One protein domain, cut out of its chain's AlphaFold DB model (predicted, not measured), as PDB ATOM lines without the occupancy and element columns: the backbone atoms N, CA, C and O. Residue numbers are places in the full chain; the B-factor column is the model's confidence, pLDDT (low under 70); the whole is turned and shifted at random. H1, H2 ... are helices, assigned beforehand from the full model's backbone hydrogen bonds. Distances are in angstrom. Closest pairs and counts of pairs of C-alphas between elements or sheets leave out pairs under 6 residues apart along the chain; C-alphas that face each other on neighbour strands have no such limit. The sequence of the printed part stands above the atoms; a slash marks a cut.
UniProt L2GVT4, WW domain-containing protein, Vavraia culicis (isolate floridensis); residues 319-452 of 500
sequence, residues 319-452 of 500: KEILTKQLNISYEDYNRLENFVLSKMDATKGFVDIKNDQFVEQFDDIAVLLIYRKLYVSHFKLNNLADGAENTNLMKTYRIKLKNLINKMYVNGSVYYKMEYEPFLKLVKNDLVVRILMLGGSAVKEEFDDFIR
ATOM      1  N   LYS A 319      23.510 -26.090 -29.023       73.50
ATOM      2  CA  LYS A 319      22.582 -24.989 -29.257       73.50
ATOM      3  C   LYS A 319      22.462 -24.030 -28.079       73.50
ATOM      4  O   LYS A 319      22.427 -22.823 -28.276       73.50
ATOM      5  N   GLU A 320      22.416 -24.546 -26.857       72.12
ATOM      6  CA  GLU A 320      22.339 -23.731 -25.647       72.12
ATOM      7  C   GLU A 320      23.645 -22.968 -25.398       72.12
ATOM      8  O   GLU A 320      23.603 -21.794 -25.043       72.12
ATOM      9  N   ILE A 321      24.800 -23.596 -25.643       69.81
ATOM     10  CA  ILE A 321      26.111 -22.932 -25.537       69.81
ATOM     11  C   ILE A 321      26.199 -21.778 -26.538       69.81
ATOM     12  O   ILE A 321      26.508 -20.650 -26.160       69.81
ATOM     13  N   LEU A 322      25.887 -22.046 -27.807       73.25
ATOM     14  CA  LEU A 322      26.006 -21.047 -28.867       73.25
ATOM     15  C   LEU A 322      25.038 -19.877 -28.660       73.25
ATOM     16  O   LEU A 322      25.432 -18.724 -28.808       73.25
ATOM     17  N   THR A 323      23.802 -20.161 -28.240       75.38
ATOM     18  CA  THR A 323      22.781 -19.120 -28.054       75.38
ATOM     19  C   THR A 323      22.936 -18.324 -26.761       75.38
ATOM     20  O   THR A 323      22.736 -17.113 -26.777       75.38
ATOM     21  N   LYS A 324      23.309 -18.959 -25.640       72.75
ATOM     22  CA  LYS A 324      23.395 -18.279 -24.334       72.75
ATOM     23  C   LYS A 324      24.777 -17.723 -24.004       72.75
ATOM     24  O   LYS A 324      24.856 -16.775 -23.233       72.75
ATOM     25  N   GLN A 325      25.856 -18.332 -24.504       69.50
ATOM     26  CA  GLN A 325      27.227 -17.959 -24.119       69.50
ATOM     27  C   GLN A 325      27.983 -17.227 -25.229       69.50
ATOM     28  O   GLN A 325      28.811 -16.375 -24.923       69.50
ATOM     29  N   LEU A 326      27.695 -17.535 -26.497       73.25
ATOM     30  CA  LEU A 326      28.307 -16.864 -27.651       73.25
ATOM     31  C   LEU A 326      27.363 -15.869 -28.344       73.25
ATOM     32  O   LEU A 326      27.727 -15.305 -29.370       73.25
ATOM     33  N   ASN A 327      26.173 -15.622 -27.778       80.50
ATOM     34  CA  ASN A 327      25.166 -14.687 -28.298       80.50
ATOM     35  C   ASN A 327      24.777 -14.921 -29.771       80.50
ATOM     36  O   ASN A 327      24.394 -13.986 -30.473       80.50
ATOM     37  N   ILE A 328      24.845 -16.164 -30.248       82.38
ATOM     38  CA  ILE A 328      24.411 -16.510 -31.603       82.38
ATOM     39  C   ILE A 328      22.893 -16.621 -31.605       82.38
ATOM     40  O   ILE A 328      22.315 -17.339 -30.787       82.38
ATOM     41  N   SER A 329      22.222 -15.919 -32.516       86.75
ATOM     42  CA  SER A 329      20.767 -16.009 -32.601       86.75
ATOM     43  C   SER A 329      20.330 -17.440 -32.945       86.75
ATOM     44  O   SER A 329      21.060 -18.217 -33.561       86.75
ATOM     45  N   TYR A 330      19.116 -17.824 -32.550       83.38
ATOM     46  CA  TYR A 330      18.584 -19.150 -32.884       83.38
ATOM     47  C   TYR A 330      18.501 -19.368 -34.405       83.38
ATOM     48  O   TYR A 330      18.681 -20.483 -34.893       83.38
ATOM     49  N   GLU A 331      18.233 -18.296 -35.151       86.44
ATOM     50  CA  GLU A 331      18.191 -18.298 -36.609       86.44
ATOM     51  C   GLU A 331      19.582 -18.535 -37.201       86.44
ATOM     52  O   GLU A 331      19.750 -19.446 -38.008       86.44
ATOM     53  N   ASP A 332      20.587 -17.810 -36.718       86.81
ATOM     54  CA  ASP A 332      21.988 -17.957 -37.122       86.81
ATOM     55  C   ASP A 332      22.539 -19.344 -36.791       86.81
ATOM     56  O   ASP A 332      23.198 -19.961 -37.628       86.81
ATOM     57  N   TYR A 333      22.189 -19.888 -35.624       85.25
ATOM     58  CA  TYR A 333      22.509 -21.265 -35.255       85.25
ATOM     59  C   TYR A 333      21.941 -22.264 -36.276       85.25
ATOM     60  O   TYR A 333      22.679 -23.114 -36.770       85.25
ATOM     61  N   ASN A 334      20.652 -22.165 -36.628       85.62
ATOM     62  CA  ASN A 334      20.039 -23.099 -37.580       85.62
ATOM     63  C   ASN A 334      20.604 -22.913 -38.997       85.62
ATOM     64  O   ASN A 334      20.768 -23.890 -39.725       85.62
ATOM     65  N   ARG A 335      20.897 -21.670 -39.404       90.62
ATOM     66  CA  ARG A 335      21.522 -21.371 -40.700       90.62
ATOM     67  C   ARG A 335      22.912 -21.993 -40.780       90.62
ATOM     68  O   ARG A 335      23.208 -22.652 -41.774       90.62
ATOM     69  N   LEU A 336      23.717 -21.848 -39.729       86.75
ATOM     70  CA  LEU A 336      25.045 -22.443 -39.644       86.75
ATOM     71  C   LEU A 336      24.981 -23.977 -39.585       86.75
ATOM     72  O   LEU A 336      25.709 -24.636 -40.319       86.75
ATOM     73  N   GLU A 337      24.077 -24.558 -38.791       86.62
ATOM     74  CA  GLU A 337      23.875 -26.014 -38.709       86.62
ATOM     75  C   GLU A 337      23.490 -26.619 -40.062       86.62
ATOM     76  O   GLU A 337      24.142 -27.554 -40.524       86.62
ATOM     77  N   ASN A 338      22.490 -26.050 -40.737       87.31
ATOM     78  CA  ASN A 338      22.059 -26.522 -42.052       87.31
ATOM     79  C   ASN A 338      23.152 -26.356 -43.111       87.31
ATOM     80  O   ASN A 338      23.327 -27.227 -43.964       87.31
ATOM     81  N   PHE A 339      23.894 -25.249 -43.057       89.62
ATOM     82  CA  PHE A 339      24.996 -25.011 -43.974       89.62
ATOM     83  C   PHE A 339      26.099 -26.058 -43.802       89.62
ATOM     84  O   PHE A 339      26.455 -26.732 -44.770       89.62
ATOM     85  N   VAL A 340      26.597 -26.237 -42.575       84.06
ATOM     86  CA  VAL A 340      27.657 -27.207 -42.271       84.06
ATOM     87  C   VAL A 340      27.203 -28.615 -42.652       84.06
ATOM     88  O   VAL A 340      27.944 -29.324 -43.326       84.06
ATOM     89  N   LEU A 341      25.959 -28.982 -42.328       83.31
ATOM     90  CA  LEU A 341      25.366 -30.260 -42.718       83.31
ATOM     91  C   LEU A 341      25.346 -30.458 -44.241       83.31
ATOM     92  O   LEU A 341      25.682 -31.533 -44.726       83.31
ATOM     93  N   SER A 342      24.991 -29.421 -45.006       84.00
ATOM     94  CA  SER A 342      24.943 -29.490 -46.474       84.00
ATOM     95  C   SER A 342      26.321 -29.589 -47.136       84.00
ATOM     96  O   SER A 342      26.432 -30.035 -48.279       84.00
ATOM     97  N   LYS A 343      27.372 -29.144 -46.438       81.12
ATOM     98  CA  LYS A 343      28.755 -29.127 -46.928       81.12
ATOM     99  C   LYS A 343      29.580 -30.308 -46.434       81.12
ATOM    100  O   LYS A 343      30.667 -30.530 -46.966       81.12
ATOM    101  N   MET A 344      29.077 -31.046 -45.449       72.38
ATOM    102  CA  MET A 344      29.728 -32.227 -44.908       72.38
ATOM    103  C   MET A 344      29.772 -33.365 -45.919       72.38
ATOM    104  O   MET A 344      28.752 -33.843 -46.404       72.38
ATOM    105  N   ASP A 345      30.985 -33.832 -46.168       67.81
ATOM    106  CA  ASP A 345      31.302 -35.032 -46.927       67.81
ATOM    107  C   ASP A 345      32.430 -35.745 -46.167       67.81
ATOM    108  O   ASP A 345      33.242 -35.086 -45.516       67.81
ATOM    109  N   ALA A 346      32.510 -37.073 -46.245       58.44
ATOM    110  CA  ALA A 346      33.576 -37.862 -45.625       58.44
ATOM    111  C   ALA A 346      34.983 -37.417 -46.077       58.44
ATOM    112  O   ALA A 346      35.968 -37.677 -45.390       58.44
ATOM    113  N   THR A 347      35.068 -36.747 -47.230       61.34
ATOM    114  CA  THR A 347      36.310 -36.237 -47.825       61.34
ATOM    115  C   THR A 347      36.648 -34.793 -47.446       61.34
ATOM    116  O   THR A 347      37.795 -34.391 -47.631       61.34
ATOM    117  N   LYS A 348      35.694 -34.016 -46.913       66.69
ATOM    118  CA  LYS A 348      35.887 -32.599 -46.570       66.69
ATOM    119  C   LYS A 348      36.166 -32.432 -45.084       66.69
ATOM    120  O   LYS A 348      35.387 -32.873 -44.240       66.69
ATOM    121  N   GLY A 349      37.281 -31.783 -44.770       70.00
ATOM    122  CA  GLY A 349      37.698 -31.486 -43.408       70.00
ATOM    123  C   GLY A 349      37.126 -30.170 -42.878       70.00
ATOM    124  O   GLY A 349      36.498 -29.391 -43.591       70.00
ATOM    125  N   PHE A 350      37.415 -29.879 -41.605       75.75
ATOM    126  CA  PHE A 350      37.018 -28.621 -40.960       75.75
ATOM    127  C   PHE A 350      37.516 -27.386 -41.726       75.75
ATOM    128  O   PHE A 350      36.774 -26.423 -41.874       75.75
ATOM    129  N   VAL A 351      38.751 -27.435 -42.235       76.06
ATOM    130  CA  VAL A 351      39.386 -26.326 -42.968       76.06
ATOM    131  C   VAL A 351      38.613 -25.987 -44.246       76.06
ATOM    132  O   VAL A 351      38.432 -24.815 -44.564       76.06
ATOM    133  N   ASP A 352      38.084 -26.998 -44.940       78.44
ATOM    134  CA  ASP A 352      37.311 -26.800 -46.172       78.44
ATOM    135  C   ASP A 352      35.980 -26.095 -45.903       78.44
ATOM    136  O   ASP A 352      35.503 -25.323 -46.729       78.44
ATOM    137  N   ILE A 353      35.382 -26.356 -44.738       81.44
ATOM    138  CA  ILE A 353      34.157 -25.683 -44.302       81.44
ATOM    139  C   ILE A 353      34.477 -24.288 -43.785       81.44
ATOM    140  O   ILE A 353      33.748 -23.367 -44.126       81.44
ATOM    141  N   LYS A 354      35.560 -24.123 -43.014       81.00
ATOM    142  CA  LYS A 354      35.992 -22.839 -42.449       81.00
ATOM    143  C   LYS A 354      36.305 -21.795 -43.525       81.00
ATOM    144  O   LYS A 354      35.986 -20.628 -43.348       81.00
ATOM    145  N   ASN A 355      36.908 -22.217 -44.632       84.12
ATOM    146  CA  ASN A 355      37.287 -21.320 -45.723       84.12
ATOM    147  C   ASN A 355      36.118 -20.952 -46.656       84.12
ATOM    148  O   ASN A 355      36.335 -20.300 -47.677       84.12
ATOM    149  N   ASP A 356      34.887 -21.387 -46.364       87.56
ATOM    150  CA  ASP A 356      33.720 -20.993 -47.148       87.56
ATOM    151  C   ASP A 356      33.243 -19.590 -46.735       87.56
ATOM    152  O   ASP A 356      33.039 -19.304 -45.556       87.56
ATOM    153  N   GLN A 357      33.010 -18.716 -47.717       87.69
ATOM    154  CA  GLN A 357      32.579 -17.329 -47.495       87.69
ATOM    155  C   GLN A 357      31.323 -17.215 -46.623       87.69
ATOM    156  O   GLN A 357      31.128 -16.213 -45.939       87.69
ATOM    157  N   PHE A 358      30.453 -18.232 -46.626       88.94
ATOM    158  CA  PHE A 358      29.269 -18.221 -45.776       88.94
ATOM    159  C   PHE A 358      29.611 -18.262 -44.282       88.94
ATOM    160  O   PHE A 358      28.876 -17.669 -43.489       88.94
ATOM    161  N   VAL A 359      30.670 -18.972 -43.876       86.44
ATOM    162  CA  VAL A 359      30.985 -19.144 -42.452       86.44
ATOM    163  C   VAL A 359      31.848 -18.027 -41.871       86.44
ATOM    164  O   VAL A 359      31.877 -17.892 -40.652       86.44
ATOM    165  N   GLU A 360      32.459 -17.178 -42.705       85.12
ATOM    166  CA  GLU A 360      33.277 -16.029 -42.268       85.12
ATOM    167  C   GLU A 360      32.510 -15.039 -41.372       85.12
ATOM    168  O   GLU A 360      33.107 -14.320 -40.574       85.12
ATOM    169  N   GLN A 361      31.178 -15.002 -41.480       84.12
ATOM    170  CA  GLN A 361      30.317 -14.156 -40.643       84.12
ATOM    171  C   GLN A 361      30.074 -14.718 -39.230       84.12
ATOM    172  O   GLN A 361      29.436 -14.053 -38.413       84.12
ATOM    173  N   PHE A 362      30.530 -15.941 -38.937       83.00
ATOM    174  CA  PHE A 362      30.338 -16.604 -37.650       83.00
ATOM    175  C   PHE A 362      31.660 -16.741 -36.895       83.00
ATOM    176  O   PHE A 362      32.736 -16.803 -37.479       83.00
ATOM    177  N   ASP A 363      31.569 -16.839 -35.568       79.69
ATOM    178  CA  ASP A 363      32.724 -17.139 -34.725       79.69
ATOM    179  C   ASP A 363      33.285 -18.536 -35.062       79.69
ATOM    180  O   ASP A 363      32.539 -19.522 -35.073       79.69
ATOM    181  N   ASP A 364      34.599 -18.631 -35.281       74.75
ATOM    182  CA  ASP A 364      35.340 -19.877 -35.526       74.75
ATOM    183  C   ASP A 364      34.972 -20.999 -34.539       74.75
ATOM    184  O   ASP A 364      34.907 -22.177 -34.904       74.75
ATOM    185  N   ILE A 365      34.710 -20.647 -33.278       73.50
ATOM    186  CA  ILE A 365      34.291 -21.575 -32.225       73.50
ATOM    187  C   ILE A 365      32.924 -22.156 -32.555       73.50
ATOM    188  O   ILE A 365      32.712 -23.356 -32.407       73.50
ATOM    189  N   ALA A 366      31.987 -21.323 -32.990       78.00
ATOM    190  CA  ALA A 366      30.646 -21.767 -33.317       78.00
ATOM    191  C   ALA A 366      30.644 -22.702 -34.520       78.00
ATOM    192  O   ALA A 366      30.013 -23.761 -34.470       78.00
ATOM    193  N   VAL A 367      31.422 -22.355 -35.547       81.50
ATOM    194  CA  VAL A 367      31.636 -23.206 -36.722       81.50
ATOM    195  C   VAL A 367      32.239 -24.545 -36.294       81.50
ATOM    196  O   VAL A 367      31.713 -25.594 -36.664       81.50
ATOM    197  N   LEU A 368      33.277 -24.538 -35.446       76.44
ATOM    198  CA  LEU A 368      33.906 -25.761 -34.940       76.44
ATOM    199  C   LEU A 368      32.941 -26.617 -34.111       76.44
ATOM    200  O   LEU A 368      32.905 -27.836 -34.280       76.44
ATOM    201  N   LEU A 369      32.172 -26.008 -33.209       74.12
ATOM    202  CA  LEU A 369      31.254 -26.723 -32.326       74.12
ATOM    203  C   LEU A 369      30.118 -27.390 -33.110       74.12
ATOM    204  O   LEU A 369      29.788 -28.545 -32.838       74.12
ATOM    205  N   ILE A 370      29.554 -26.697 -34.104       77.69
ATOM    206  CA  ILE A 370      28.531 -27.262 -34.994       77.69
ATOM    207  C   ILE A 370      29.129 -28.344 -35.892       77.69
ATOM    208  O   ILE A 370      28.557 -29.428 -35.996       77.69
ATOM    209  N   TYR A 371      30.303 -28.095 -36.477       77.56
ATOM    210  CA  TYR A 371      31.008 -29.085 -37.284       77.56
ATOM    211  C   TYR A 371      31.286 -30.362 -36.494       77.56
ATOM    212  O   TYR A 371      30.923 -31.444 -36.938       77.56
ATOM    213  N   ARG A 372      31.838 -30.272 -35.282       71.38
ATOM    214  CA  ARG A 372      32.087 -31.454 -34.444       71.38
ATOM    215  C   ARG A 372      30.807 -32.189 -34.077       71.38
ATOM    216  O   ARG A 372      30.773 -33.411 -34.204       71.38
ATOM    217  N   LYS A 373      29.765 -31.461 -33.656       75.94
ATOM    218  CA  LYS A 373      28.453 -32.044 -33.338       75.94
ATOM    219  C   LYS A 373      27.967 -32.904 -34.504       75.94
ATOM    220  O   LYS A 373      27.701 -34.088 -34.322       75.94
ATOM    221  N   LEU A 374      27.907 -32.323 -35.699       74.31
ATOM    222  CA  LEU A 374      27.409 -33.011 -36.884       74.31
ATOM    223  C   LEU A 374      28.346 -34.138 -37.341       74.31
ATOM    224  O   LEU A 374      27.864 -35.176 -37.779       74.31
ATOM    225  N   TYR A 375      29.664 -33.990 -37.182       69.12
ATOM    226  CA  TYR A 375      30.643 -34.983 -37.632       69.12
ATOM    227  C   TYR A 375      30.580 -36.245 -36.776       69.12
ATOM    228  O   TYR A 375      30.531 -37.357 -37.301       69.12
ATOM    229  N   VAL A 376      30.509 -36.073 -35.452       63.59
ATOM    230  CA  VAL A 376      30.318 -37.175 -34.502       63.59
ATOM    231  C   VAL A 376      28.970 -37.856 -34.748       63.59
ATOM    232  O   VAL A 376      28.911 -39.085 -34.800       63.59
ATOM    233  N   SER A 377      27.901 -37.079 -34.965       66.56
ATOM    234  CA  SER A 377      26.566 -37.620 -35.245       66.56
ATOM    235  C   SER A 377      26.482 -38.391 -36.567       66.56
ATOM    236  O   SER A 377      25.868 -39.457 -36.594       66.56
ATOM    237  N   HIS A 378      27.094 -37.899 -37.650       65.81
ATOM    238  CA  HIS A 378      26.964 -38.505 -38.982       65.81
ATOM    239  C   HIS A 378      27.988 -39.591 -39.290       65.81
ATOM    240  O   HIS A 378      27.630 -40.591 -39.910       65.81
ATOM    241  N   PHE A 379      29.240 -39.433 -38.860       59.97
ATOM    242  CA  PHE A 379      30.315 -40.345 -39.251       59.97
ATOM    243  C   PHE A 379      30.716 -41.329 -38.150       59.97
ATOM    244  O   PHE A 379      31.474 -42.253 -38.428       59.97
ATOM    245  N   LYS A 380      30.207 -41.180 -36.912       55.06
ATOM    246  CA  LYS A 380      30.557 -42.027 -35.747       55.06
ATOM    247  C   LYS A 380      32.074 -42.179 -35.528       55.06
ATOM    248  O   LYS A 380      32.532 -43.142 -34.916       55.06
ATOM    249  N   LEU A 381      32.862 -41.238 -36.044       49.44
ATOM    250  CA  LEU A 381      34.310 -41.216 -35.913       49.44
ATOM    251  C   LEU A 381      34.657 -40.413 -34.661       49.44
ATOM    252  O   LEU A 381      34.486 -39.198 -34.628       49.44
ATOM    253  N   ASN A 382      35.178 -41.094 -33.638       45.78
ATOM    254  CA  ASN A 382      35.737 -40.438 -32.448       45.78
ATOM    255  C   ASN A 382      37.031 -39.665 -32.762       45.78
ATOM    256  O   ASN A 382      37.440 -38.803 -31.990       45.78
ATOM    257  N   ASN A 383      37.649 -39.951 -33.911       45.56
ATOM    258  CA  ASN A 383      38.871 -39.313 -34.376       45.56
ATOM    259  C   ASN A 383      38.531 -38.404 -35.557       45.56
ATOM    260  O   ASN A 383      38.594 -38.821 -36.713       45.56
ATOM    261  N   LEU A 384      38.157 -37.156 -35.271       52.69
ATOM    262  CA  LEU A 384      38.278 -36.099 -36.271       52.69
ATOM    263  C   LEU A 384      39.760 -35.990 -36.624       52.69
ATOM    264  O   LEU A 384      40.558 -35.622 -35.768       52.69
ATOM    265  N   ALA A 385      40.120 -36.348 -37.856       43.16
ATOM    266  CA  ALA A 385      41.477 -36.183 -38.350       43.16
ATOM    267  C   ALA A 385      41.919 -34.726 -38.127       43.16
ATOM    268  O   ALA A 385      41.299 -33.782 -38.625       43.16
ATOM    269  N   ASP A 386      42.951 -34.571 -37.300       48.53
ATOM    270  CA  ASP A 386      43.509 -33.308 -36.834       48.53
ATOM    271  C   ASP A 386      44.054 -32.475 -38.000       48.53
ATOM    272  O   ASP A 386      45.215 -32.580 -38.392       48.53
ATOM    273  N   GLY A 387      43.220 -31.594 -38.551       54.91
ATOM    274  CA  GLY A 387      43.714 -30.458 -39.321       54.91
ATOM    275  C   GLY A 387      44.516 -29.517 -38.413       54.91
ATOM    276  O   GLY A 387      44.109 -29.251 -37.281       54.91
ATOM    277  N   ALA A 388      45.629 -28.967 -38.913       51.59
ATOM    278  CA  ALA A 388      46.542 -28.099 -38.153       51.59
ATOM    279  C   ALA A 388      45.850 -26.903 -37.459       51.59
ATOM    280  O   ALA A 388      46.281 -26.457 -36.393       51.59
ATOM    281  N   GLU A 389      44.749 -26.405 -38.024       53.31
ATOM    282  CA  GLU A 389      43.957 -25.318 -37.442       53.31
ATOM    283  C   GLU A 389      43.114 -25.748 -36.233       53.31
ATOM    284  O   GLU A 389      43.049 -25.010 -35.250       53.31
ATOM    285  N   ASN A 390      42.540 -26.959 -36.248       62.31
ATOM    286  CA  ASN A 390      41.867 -27.547 -35.082       62.31
ATOM    287  C   ASN A 390      42.882 -27.723 -33.940       62.31
ATOM    288  O   ASN A 390      42.618 -27.348 -32.799       62.31
ATOM    289  N   THR A 391      44.096 -28.178 -34.262       66.00
ATOM    290  CA  THR A 391      45.190 -28.318 -33.294       66.00
ATOM    291  C   THR A 391      45.605 -26.974 -32.684       66.00
ATOM    292  O   THR A 391      45.805 -26.886 -31.472       66.00
ATOM    293  N   ASN A 392      45.711 -25.906 -33.479       68.00
ATOM    294  CA  ASN A 392      46.078 -24.572 -32.980       68.00
ATOM    295  C   ASN A 392      44.976 -23.932 -32.120       68.00
ATOM    296  O   ASN A 392      45.268 -23.337 -31.074       68.00
ATOM    297  N   LEU A 393      43.711 -24.098 -32.508       69.75
ATOM    298  CA  LEU A 393      42.578 -23.614 -31.724       69.75
ATOM    299  C   LEU A 393      42.489 -24.358 -30.381       69.75
ATOM    300  O   LEU A 393      42.412 -23.727 -29.325       69.75
ATOM    301  N   MET A 394      42.625 -25.687 -30.390       72.62
ATOM    302  CA  MET A 394      42.636 -26.504 -29.170       72.62
ATOM    303  C   MET A 394      43.834 -26.196 -28.261       72.62
ATOM    304  O   MET A 394      43.664 -26.120 -27.044       72.62
ATOM    305  N   LYS A 395      45.027 -25.934 -28.819       79.94
ATOM    306  CA  LYS A 395      46.188 -25.439 -28.049       79.94
ATOM    307  C   LYS A 395      45.868 -24.132 -27.326       79.94
ATOM    308  O   LYS A 395      46.176 -23.995 -26.144       79.94
ATOM    309  N   THR A 396      45.212 -23.195 -28.007       79.69
ATOM    310  CA  THR A 396      44.810 -21.909 -27.416       79.69
ATOM    311  C   THR A 396      43.860 -22.115 -26.235       79.69
ATOM    312  O   THR A 396      44.037 -21.503 -25.180       79.69
ATOM    313  N   TYR A 397      42.887 -23.020 -26.361       79.25
ATOM    314  CA  TYR A 397      41.970 -23.340 -25.266       79.25
ATOM    315  C   TYR A 397      42.636 -24.088 -24.114       79.25
ATOM    316  O   TYR A 397      42.348 -23.768 -22.963       79.25
ATOM    317  N   ARG A 398      43.576 -25.001 -24.384       85.31
ATOM    318  CA  ARG A 398      44.392 -25.641 -23.338       85.31
ATOM    319  C   ARG A 398      45.176 -24.602 -22.529       85.31
ATOM    320  O   ARG A 398      45.189 -24.668 -21.304       85.31
ATOM    321  N   ILE A 399      45.750 -23.583 -23.178       86.62
ATOM    322  CA  ILE A 399      46.415 -22.466 -22.479       86.62
ATOM    323  C   ILE A 399      45.416 -21.685 -21.611       86.62
ATOM    324  O   ILE A 399      45.697 -21.403 -20.446       86.62
ATOM    325  N   LYS A 400      44.229 -21.364 -22.144       85.44
ATOM    326  CA  LYS A 400      43.171 -20.695 -21.366       85.44
ATOM    327  C   LYS A 400      42.724 -21.535 -20.163       85.44
ATOM    328  O   LYS A 400      42.526 -20.971 -19.091       85.44
ATOM    329  N   LEU A 401      42.630 -22.857 -20.311       90.12
ATOM    330  CA  LEU A 401      42.299 -23.776 -19.223       90.12
ATOM    331  C   LEU A 401      43.381 -23.777 -18.141       90.12
ATOM    332  O   LEU A 401      43.053 -23.632 -16.970       90.12
ATOM    333  N   LYS A 402      44.665 -23.853 -18.513       92.06
ATOM    334  CA  LYS A 402      45.775 -23.741 -17.550       92.06
ATOM    335  C   LYS A 402      45.703 -22.444 -16.753       92.06
ATOM    336  O   LYS A 402      45.860 -22.453 -15.537       92.06
ATOM    337  N   ASN A 403      45.413 -21.334 -17.427       91.94
ATOM    338  CA  ASN A 403      45.254 -20.038 -16.769       91.94
ATOM    339  C   ASN A 403      44.043 -20.010 -15.825       91.94
ATOM    340  O   ASN A 403      44.139 -19.438 -14.741       91.94
ATOM    341  N   LEU A 404      42.928 -20.643 -16.206       92.38
ATOM    342  CA  LEU A 404      41.752 -20.790 -15.349       92.38
ATOM    343  C   LEU A 404      42.078 -21.613 -14.097       92.38
ATOM    344  O   LEU A 404      41.829 -21.142 -12.990       92.38
ATOM    345  N   ILE A 405      42.690 -22.790 -14.264       93.00
ATOM    346  CA  ILE A 405      43.101 -23.669 -13.160       93.00
ATOM    347  C   ILE A 405      44.049 -22.920 -12.216       93.00
ATOM    348  O   ILE A 405      43.803 -22.874 -11.013       93.00
ATOM    349  N   ASN A 406      45.066 -22.239 -12.754       93.06
ATOM    350  CA  ASN A 406      45.986 -21.416 -11.968       93.06
ATOM    351  C   ASN A 406      45.261 -20.312 -11.193       93.06
ATOM    352  O   ASN A 406      45.521 -20.111 -10.010       93.06
ATOM    353  N   LYS A 407      44.327 -19.600 -11.830       93.12
ATOM    354  CA  LYS A 407      43.549 -18.545 -11.168       93.12
ATOM    355  C   LYS A 407      42.700 -19.108 -10.028       93.12
ATOM    356  O   LYS A 407      42.638 -18.509  -8.957       93.12
ATOM    357  N   MET A 408      42.071 -20.261 -10.236       93.12
ATOM    358  CA  MET A 408      41.290 -20.943  -9.203       93.12
ATOM    359  C   MET A 408      42.166 -21.449  -8.058       93.12
ATOM    360  O   MET A 408      41.759 -21.353  -6.904       93.12
ATOM    361  N   TYR A 409      43.371 -21.927  -8.360       93.62
ATOM    362  CA  TYR A 409      44.355 -22.343  -7.366       93.62
ATOM    363  C   TYR A 409      44.832 -21.166  -6.509       93.62
ATOM    364  O   TYR A 409      44.784 -21.223  -5.284       93.62
ATOM    365  N   VAL A 410      45.185 -20.039  -7.140       91.56
ATOM    366  CA  VAL A 410      45.539 -18.786  -6.447       91.56
ATOM    367  C   VAL A 410      44.411 -18.325  -5.517       91.56
ATOM    368  O   VAL A 410      44.655 -17.877  -4.393       91.56
ATOM    369  N   ASN A 411      43.164 -18.475  -5.960       89.56
ATOM    370  CA  ASN A 411      41.986 -18.116  -5.175       89.56
ATOM    371  C   ASN A 411      41.625 -19.152  -4.094       89.56
ATOM    372  O   ASN A 411      40.805 -18.848  -3.235       89.56
ATOM    373  N   GLY A 412      42.250 -20.332  -4.093       87.12
ATOM    374  CA  GLY A 412      41.989 -21.418  -3.144       87.12
ATOM    375  C   GLY A 412      40.774 -22.291  -3.475       87.12
ATOM    376  O   GLY A 412      40.394 -23.119  -2.656       87.12
ATOM    377  N   SER A 413      40.160 -22.120  -4.651       88.88
ATOM    378  CA  SER A 413      39.036 -22.949  -5.116       88.88
ATOM    379  C   SER A 413      39.489 -24.309  -5.651       88.88
ATOM    380  O   SER A 413      38.736 -25.271  -5.583       88.88
ATOM    381  N   VAL A 414      40.711 -24.382  -6.186       92.62
ATOM    382  CA  VAL A 414      41.403 -25.644  -6.481       92.62
ATOM    383  C   VAL A 414      42.472 -25.838  -5.416       92.62
ATOM    384  O   VAL A 414      43.245 -24.916  -5.159       92.62
ATOM    385  N   TYR A 415      42.508 -27.013  -4.793       92.38
ATOM    386  CA  TYR A 415      43.378 -27.297  -3.653       92.38
ATOM    387  C   TYR A 415      44.344 -28.457  -3.916       92.38
ATOM    388  O   TYR A 415      44.279 -29.147  -4.936       92.38
ATOM    389  N   TYR A 416      45.297 -28.616  -2.997       88.75
ATOM    390  CA  TYR A 416      46.290 -29.683  -3.043       88.75
ATOM    391  C   TYR A 416      45.581 -31.045  -3.059       88.75
ATOM    392  O   TYR A 416      44.735 -31.294  -2.213       88.75
ATOM    393  N   LYS A 417      45.890 -31.912  -4.034       91.19
ATOM    394  CA  LYS A 417      45.297 -33.262  -4.155       91.19
ATOM    395  C   LYS A 417      43.768 -33.284  -4.350       91.19
ATOM    396  O   LYS A 417      43.120 -34.274  -4.039       91.19
ATOM    397  N   MET A 418      43.194 -32.207  -4.891       92.31
ATOM    398  CA  MET A 418      41.783 -32.172  -5.285       92.31
ATOM    399  C   MET A 418      41.474 -33.240  -6.341       92.31
ATOM    400  O   MET A 418      42.204 -33.379  -7.323       92.31
ATOM    401  N   GLU A 419      40.363 -33.953  -6.169       90.06
ATOM    402  CA  GLU A 419      39.869 -34.899  -7.167       90.06
ATOM    403  C   GLU A 419      39.223 -34.190  -8.371       90.06
ATOM    404  O   GLU A 419      38.737 -33.057  -8.284       90.06
ATOM    405  N   TYR A 420      39.177 -34.877  -9.516       88.06
ATOM    406  CA  TYR A 420      38.644 -34.308 -10.758       88.06
ATOM    407  C   TYR A 420      37.148 -33.969 -10.675       88.06
ATOM    408  O   TYR A 420      36.709 -32.966 -11.240       88.06
ATOM    409  N   GLU A 421      36.348 -34.773  -9.970       86.38
ATOM    410  CA  GLU A 421      34.902 -34.553  -9.863       86.38
ATOM    411  C   GLU A 421      34.534 -33.232  -9.159       86.38
ATOM    412  O   GLU A 421      33.775 -32.445  -9.741       86.38
ATOM    413  N   PRO A 422      35.071 -32.922  -7.959       86.94
ATOM    414  CA  PRO A 422      34.924 -31.610  -7.335       86.94
ATOM    415  C   PRO A 422      35.331 -30.457  -8.254       86.94
ATOM    416  O   PRO A 422      34.611 -29.462  -8.353       86.94
ATOM    417  N   PHE A 423      36.456 -30.591  -8.964       90.69
ATOM    418  CA  PHE A 423      36.919 -29.559  -9.890       90.69
ATOM    419  C   PHE A 423      35.899 -29.335 -11.005       90.69
ATOM    420  O   PHE A 423      35.471 -28.203 -11.244       90.69
ATOM    421  N   LEU A 424      35.440 -30.414 -11.639       86.31
ATOM    422  CA  LEU A 424      34.473 -30.346 -12.724       86.31
ATOM    423  C   LEU A 424      33.162 -29.691 -12.275       86.31
ATOM    424  O   LEU A 424      32.597 -28.894 -13.023       86.31
ATOM    425  N   LYS A 425      32.693 -29.943 -11.045       86.25
ATOM    426  CA  LYS A 425      31.496 -29.279 -10.492       86.25
ATOM    427  C   LYS A 425      31.637 -27.753 -10.458       86.25
ATOM    428  O   LYS A 425      30.654 -27.067 -10.745       86.25
ATOM    429  N   LEU A 426      32.833 -27.235 -10.167       86.69
ATOM    430  CA  LEU A 426      33.117 -25.795 -10.135       86.69
ATOM    431  C   LEU A 426      33.165 -25.178 -11.537       86.69
ATOM    432  O   LEU A 426      32.702 -24.056 -11.733       86.69
ATOM    433  N   VAL A 427      33.715 -25.904 -12.515       84.56
ATOM    434  CA  VAL A 427      34.030 -25.340 -13.838       84.56
ATOM    435  C   VAL A 427      33.123 -25.809 -14.973       84.56
ATOM    436  O   VAL A 427      33.261 -25.327 -16.093       84.56
ATOM    437  N   LYS A 428      32.151 -26.694 -14.720       80.19
ATOM    438  CA  LYS A 428      31.248 -27.260 -15.749       80.19
ATOM    439  C   LYS A 428      30.507 -26.221 -16.595       80.19
ATOM    440  O   LYS A 428      30.031 -26.531 -17.686       80.19
ATOM    441  N   ASN A 429      30.356 -24.999 -16.092       75.31
ATOM    442  CA  ASN A 429      29.668 -23.911 -16.787       75.31
ATOM    443  C   ASN A 429      30.616 -22.952 -17.516       75.31
ATOM    444  O   ASN A 429      30.137 -22.126 -18.293       75.31
ATOM    445  N   ASP A 430      31.926 -23.077 -17.301       82.12
ATOM    446  CA  ASP A 430      32.926 -22.257 -17.973       82.12
ATOM    447  C   ASP A 430      33.001 -22.610 -19.466       82.12
ATOM    448  O   ASP A 430      33.035 -23.781 -19.857       82.12
ATOM    449  N   LEU A 431      33.009 -21.579 -20.311       74.50
ATOM    450  CA  LEU A 431      33.001 -21.724 -21.764       74.50
ATOM    451  C   LEU A 431      34.239 -22.478 -22.272       74.50
ATOM    452  O   LEU A 431      34.115 -23.328 -23.152       74.50
ATOM    453  N   VAL A 432      35.422 -22.218 -21.706       79.25
ATOM    454  CA  VAL A 432      36.677 -22.884 -22.097       79.25
ATOM    455  C   VAL A 432      36.594 -24.373 -21.794       79.25
ATOM    456  O   VAL A 432      36.957 -25.197 -22.634       79.25
ATOM    457  N   VAL A 433      36.071 -24.722 -20.619       80.88
ATOM    458  CA  VAL A 433      35.894 -26.117 -20.204       80.88
ATOM    459  C   VAL A 433      34.887 -26.825 -21.098       80.88
ATOM    460  O   VAL A 433      35.165 -27.921 -21.572       80.88
ATOM    461  N   ARG A 434      33.752 -26.192 -21.404       72.69
ATOM    462  CA  ARG A 434      32.742 -26.773 -22.302       72.69
ATOM    463  C   ARG A 434      33.282 -27.009 -23.711       72.69
ATOM    464  O   ARG A 434      33.050 -28.078 -24.270       72.69
ATOM    465  N   ILE A 435      34.038 -26.056 -24.260       70.88
ATOM    466  CA  ILE A 435      34.692 -26.200 -25.570       70.88
ATOM    467  C   ILE A 435      35.672 -27.379 -25.557       70.88
ATOM    468  O   ILE A 435      35.661 -28.199 -26.474       70.88
ATOM    469  N   LEU A 436      36.490 -27.506 -24.510       72.69
ATOM    470  CA  LEU A 436      37.473 -28.586 -24.400       72.69
ATOM    471  C   LEU A 436      36.850 -29.958 -24.117       72.69
ATOM    472  O   LEU A 436      37.385 -30.948 -24.602       72.69
ATOM    473  N   MET A 437      35.721 -30.030 -23.406       71.88
ATOM    474  CA  MET A 437      34.972 -31.277 -23.178       71.88
ATOM    475  C   MET A 437      34.327 -31.804 -24.467       71.88
ATOM    476  O   MET A 437      34.372 -33.000 -24.733       71.88
ATOM    477  N   LEU A 438      33.803 -30.916 -25.322       62.75
ATOM    478  CA  LEU A 438      33.393 -31.256 -26.701       62.75
ATOM    479  C   LEU A 438      34.607 -31.620 -27.584       62.75
ATOM    480  O   LEU A 438      34.491 -32.236 -28.646       62.75
ATOM    481  N   GLY A 439      35.786 -31.211 -27.118       54.75
ATOM    482  CA  GLY A 439      37.113 -31.446 -27.654       54.75
ATOM    483  C   GLY A 439      37.649 -32.875 -27.527       54.75
ATOM    484  O   GLY A 439      38.459 -33.266 -28.370       54.75
ATOM    485  N   GLY A 440      37.227 -33.615 -26.493       57.19
ATOM    486  CA  GLY A 440      37.834 -34.871 -26.025       57.19
ATOM    487  C   GLY A 440      38.283 -34.798 -24.552       57.19
ATOM    488  O   GLY A 440      37.866 -33.914 -23.808       57.19
ATOM    489  N   SER A 441      39.173 -35.701 -24.115       59.06
ATOM    490  CA  SER A 441      39.664 -35.835 -22.721       59.06
ATOM    491  C   SER A 441      40.600 -34.720 -22.222       59.06
ATOM    492  O   SER A 441      41.151 -34.821 -21.125       59.06
ATOM    493  N   ALA A 442      40.759 -33.630 -22.979       71.25
ATOM    494  CA  ALA A 442      41.763 -32.599 -22.721       71.25
ATOM    495  C   ALA A 442      41.611 -31.905 -21.354       71.25
ATOM    496  O   ALA A 442      42.603 -31.484 -20.774       71.25
ATOM    497  N   VAL A 443      40.392 -31.780 -20.816       80.56
ATOM    498  CA  VAL A 443      40.181 -31.115 -19.516       80.56
ATOM    499  C   VAL A 443      40.756 -31.931 -18.364       80.56
ATOM    500  O   VAL A 443      41.405 -31.371 -17.484       80.56
ATOM    501  N   LYS A 444      40.537 -33.250 -18.386       85.62
ATOM    502  CA  LYS A 444      41.035 -34.152 -17.349       85.62
ATOM    503  C   LYS A 444      42.554 -34.266 -17.399       85.62
ATOM    504  O   LYS A 444      43.189 -34.139 -16.366       85.62
ATOM    505  N   GLU A 445      43.125 -34.419 -18.593       86.00
ATOM    506  CA  GLU A 445      44.582 -34.466 -18.788       86.00
ATOM    507  C   GLU A 445      45.282 -33.237 -18.194       86.00
ATOM    508  O   GLU A 445      46.202 -33.372 -17.392       86.00
ATOM    509  N   GLU A 446      44.820 -32.031 -18.542       88.94
ATOM    510  CA  GLU A 446      45.451 -30.790 -18.074       88.94
ATOM    511  C   GLU A 446      45.245 -30.564 -16.567       88.94
ATOM    512  O   GLU A 446      46.100 -29.968 -15.908       88.94
ATOM    513  N   PHE A 447      44.127 -31.040 -16.007       92.81
ATOM    514  CA  PHE A 447      43.884 -31.008 -14.566       92.81
ATOM    515  C   PHE A 447      44.776 -31.999 -13.810       92.81
ATOM    516  O   PHE A 447      45.438 -31.607 -12.849       92.81
ATOM    517  N   ASP A 448      44.836 -33.256 -14.253       91.25
ATOM    518  CA  ASP A 448      45.639 -34.304 -13.622       91.25
ATOM    519  C   ASP A 448      47.132 -33.938 -13.660       91.25
ATOM    520  O   ASP A 448      47.841 -34.106 -12.665       91.25
ATOM    521  N   ASP A 449      47.605 -33.351 -14.765       93.31
ATOM    522  CA  ASP A 449      48.962 -32.812 -14.877       93.31
ATOM    523  C   ASP A 449      49.222 -31.691 -13.859       93.31
ATOM    524  O   ASP A 449      50.261 -31.685 -13.193       93.31
ATOM    525  N   PHE A 450      48.272 -30.765 -13.688       94.75
ATOM    526  CA  PHE A 450      48.379 -29.690 -12.701       94.75
ATOM    527  C   PHE A 450      48.418 -30.222 -11.259       94.75
ATOM    528  O   PHE A 450      49.249 -29.788 -10.454       94.75
ATOM    529  N   ILE A 451      47.552 -31.182 -10.920       94.75
ATOM    530  CA  ILE A 451      47.536 -31.807  -9.593       94.75
ATOM    531  C   ILE A 451      48.822 -32.594  -9.346       94.75
ATOM    532  O   ILE A 451      49.407 -32.457  -8.273       94.75
ATOM    533  N   ARG A 452      49.323 -33.340 -10.338       94.12
ATOM    534  CA  ARG A 452      50.599 -34.061 -10.241       94.12
ATOM    535  C   ARG A 452      51.761 -33.118  -9.924       94.12
ATOM    536  O   ARG A 452      52.522 -33.396  -9.002       94.12
TER     537      ARG A 452
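AT A GLANCE: This is residues 319 to 452 of the 500 residues of the protein "WW domain-containing protein" of Vavraia culicis (isolate floridensis) (UniProt L2GVT4). Two groups of helices lie end to end in an elongated body: H1 to H4 make one end, with H2 and H4 crossing, while H7 and H8 pack on the long H5 at the other. H7 is nearest the middle, and H6 lies beyond it, far from the middle. The printed part has 134 residues with eight named helices, H1 to H8 in chain order, and no named strand: all helix. It is compact, radius of gyration of the C-alphas 16.3 A, spanning 48 by 29 by 22 A.

HOW THE PARTS SIT: H1, residues 319 to 324, and H2, residues 330 to 343, form a helical hairpin, closest at the C-alphas of Thr 323 and Tyr 330, 6.4 A. H4, residues 364 to 379, touches H2 at a steep tilt of 54 degrees, the same way, closest at the C-alphas of Glu 337 and Ile 370, 6.1 A. H3, residues 350 to 354, touches H4, closest at the C-alphas of Phe 350 and Tyr 371, 7.1 A. H5, residues 388 to 411, touches H7, residues 431 to 439, opposite ways at a steep tilt of 46 degrees, closest at the C-alphas of Tyr 397 and Val 432, 6.2 A. H8, residues 442 to 452, touches H5, closest at the C-alphas of Lys 402 and Glu 446, 7.1 A. H6, residues 420 to 427, and H8 only just touch, with 3 pairs of C-alphas within 8 A, closest Tyr 420 and Lys 444, 7.0 A. In H1 to H8 every O i to N i+4 pair is within hydrogen-bond range.

IN THESE COORDINATES: C-alpha 319 begins H1 at (22.582, -24.989, -29.257), and C-alpha 452 ends H8 at (50.599, -34.061, -10.241). From first to last C-alpha H5 measures 34.8 A, H4 21.4 A and H2 20.0 A.

THE WHOLE: The C-alphas farthest apart, of Ser 342 and Tyr 416, are 48.4 A apart. The printed part has no cut and no long link. Confidence is under 70 at 29 residues, among them 375 to 393.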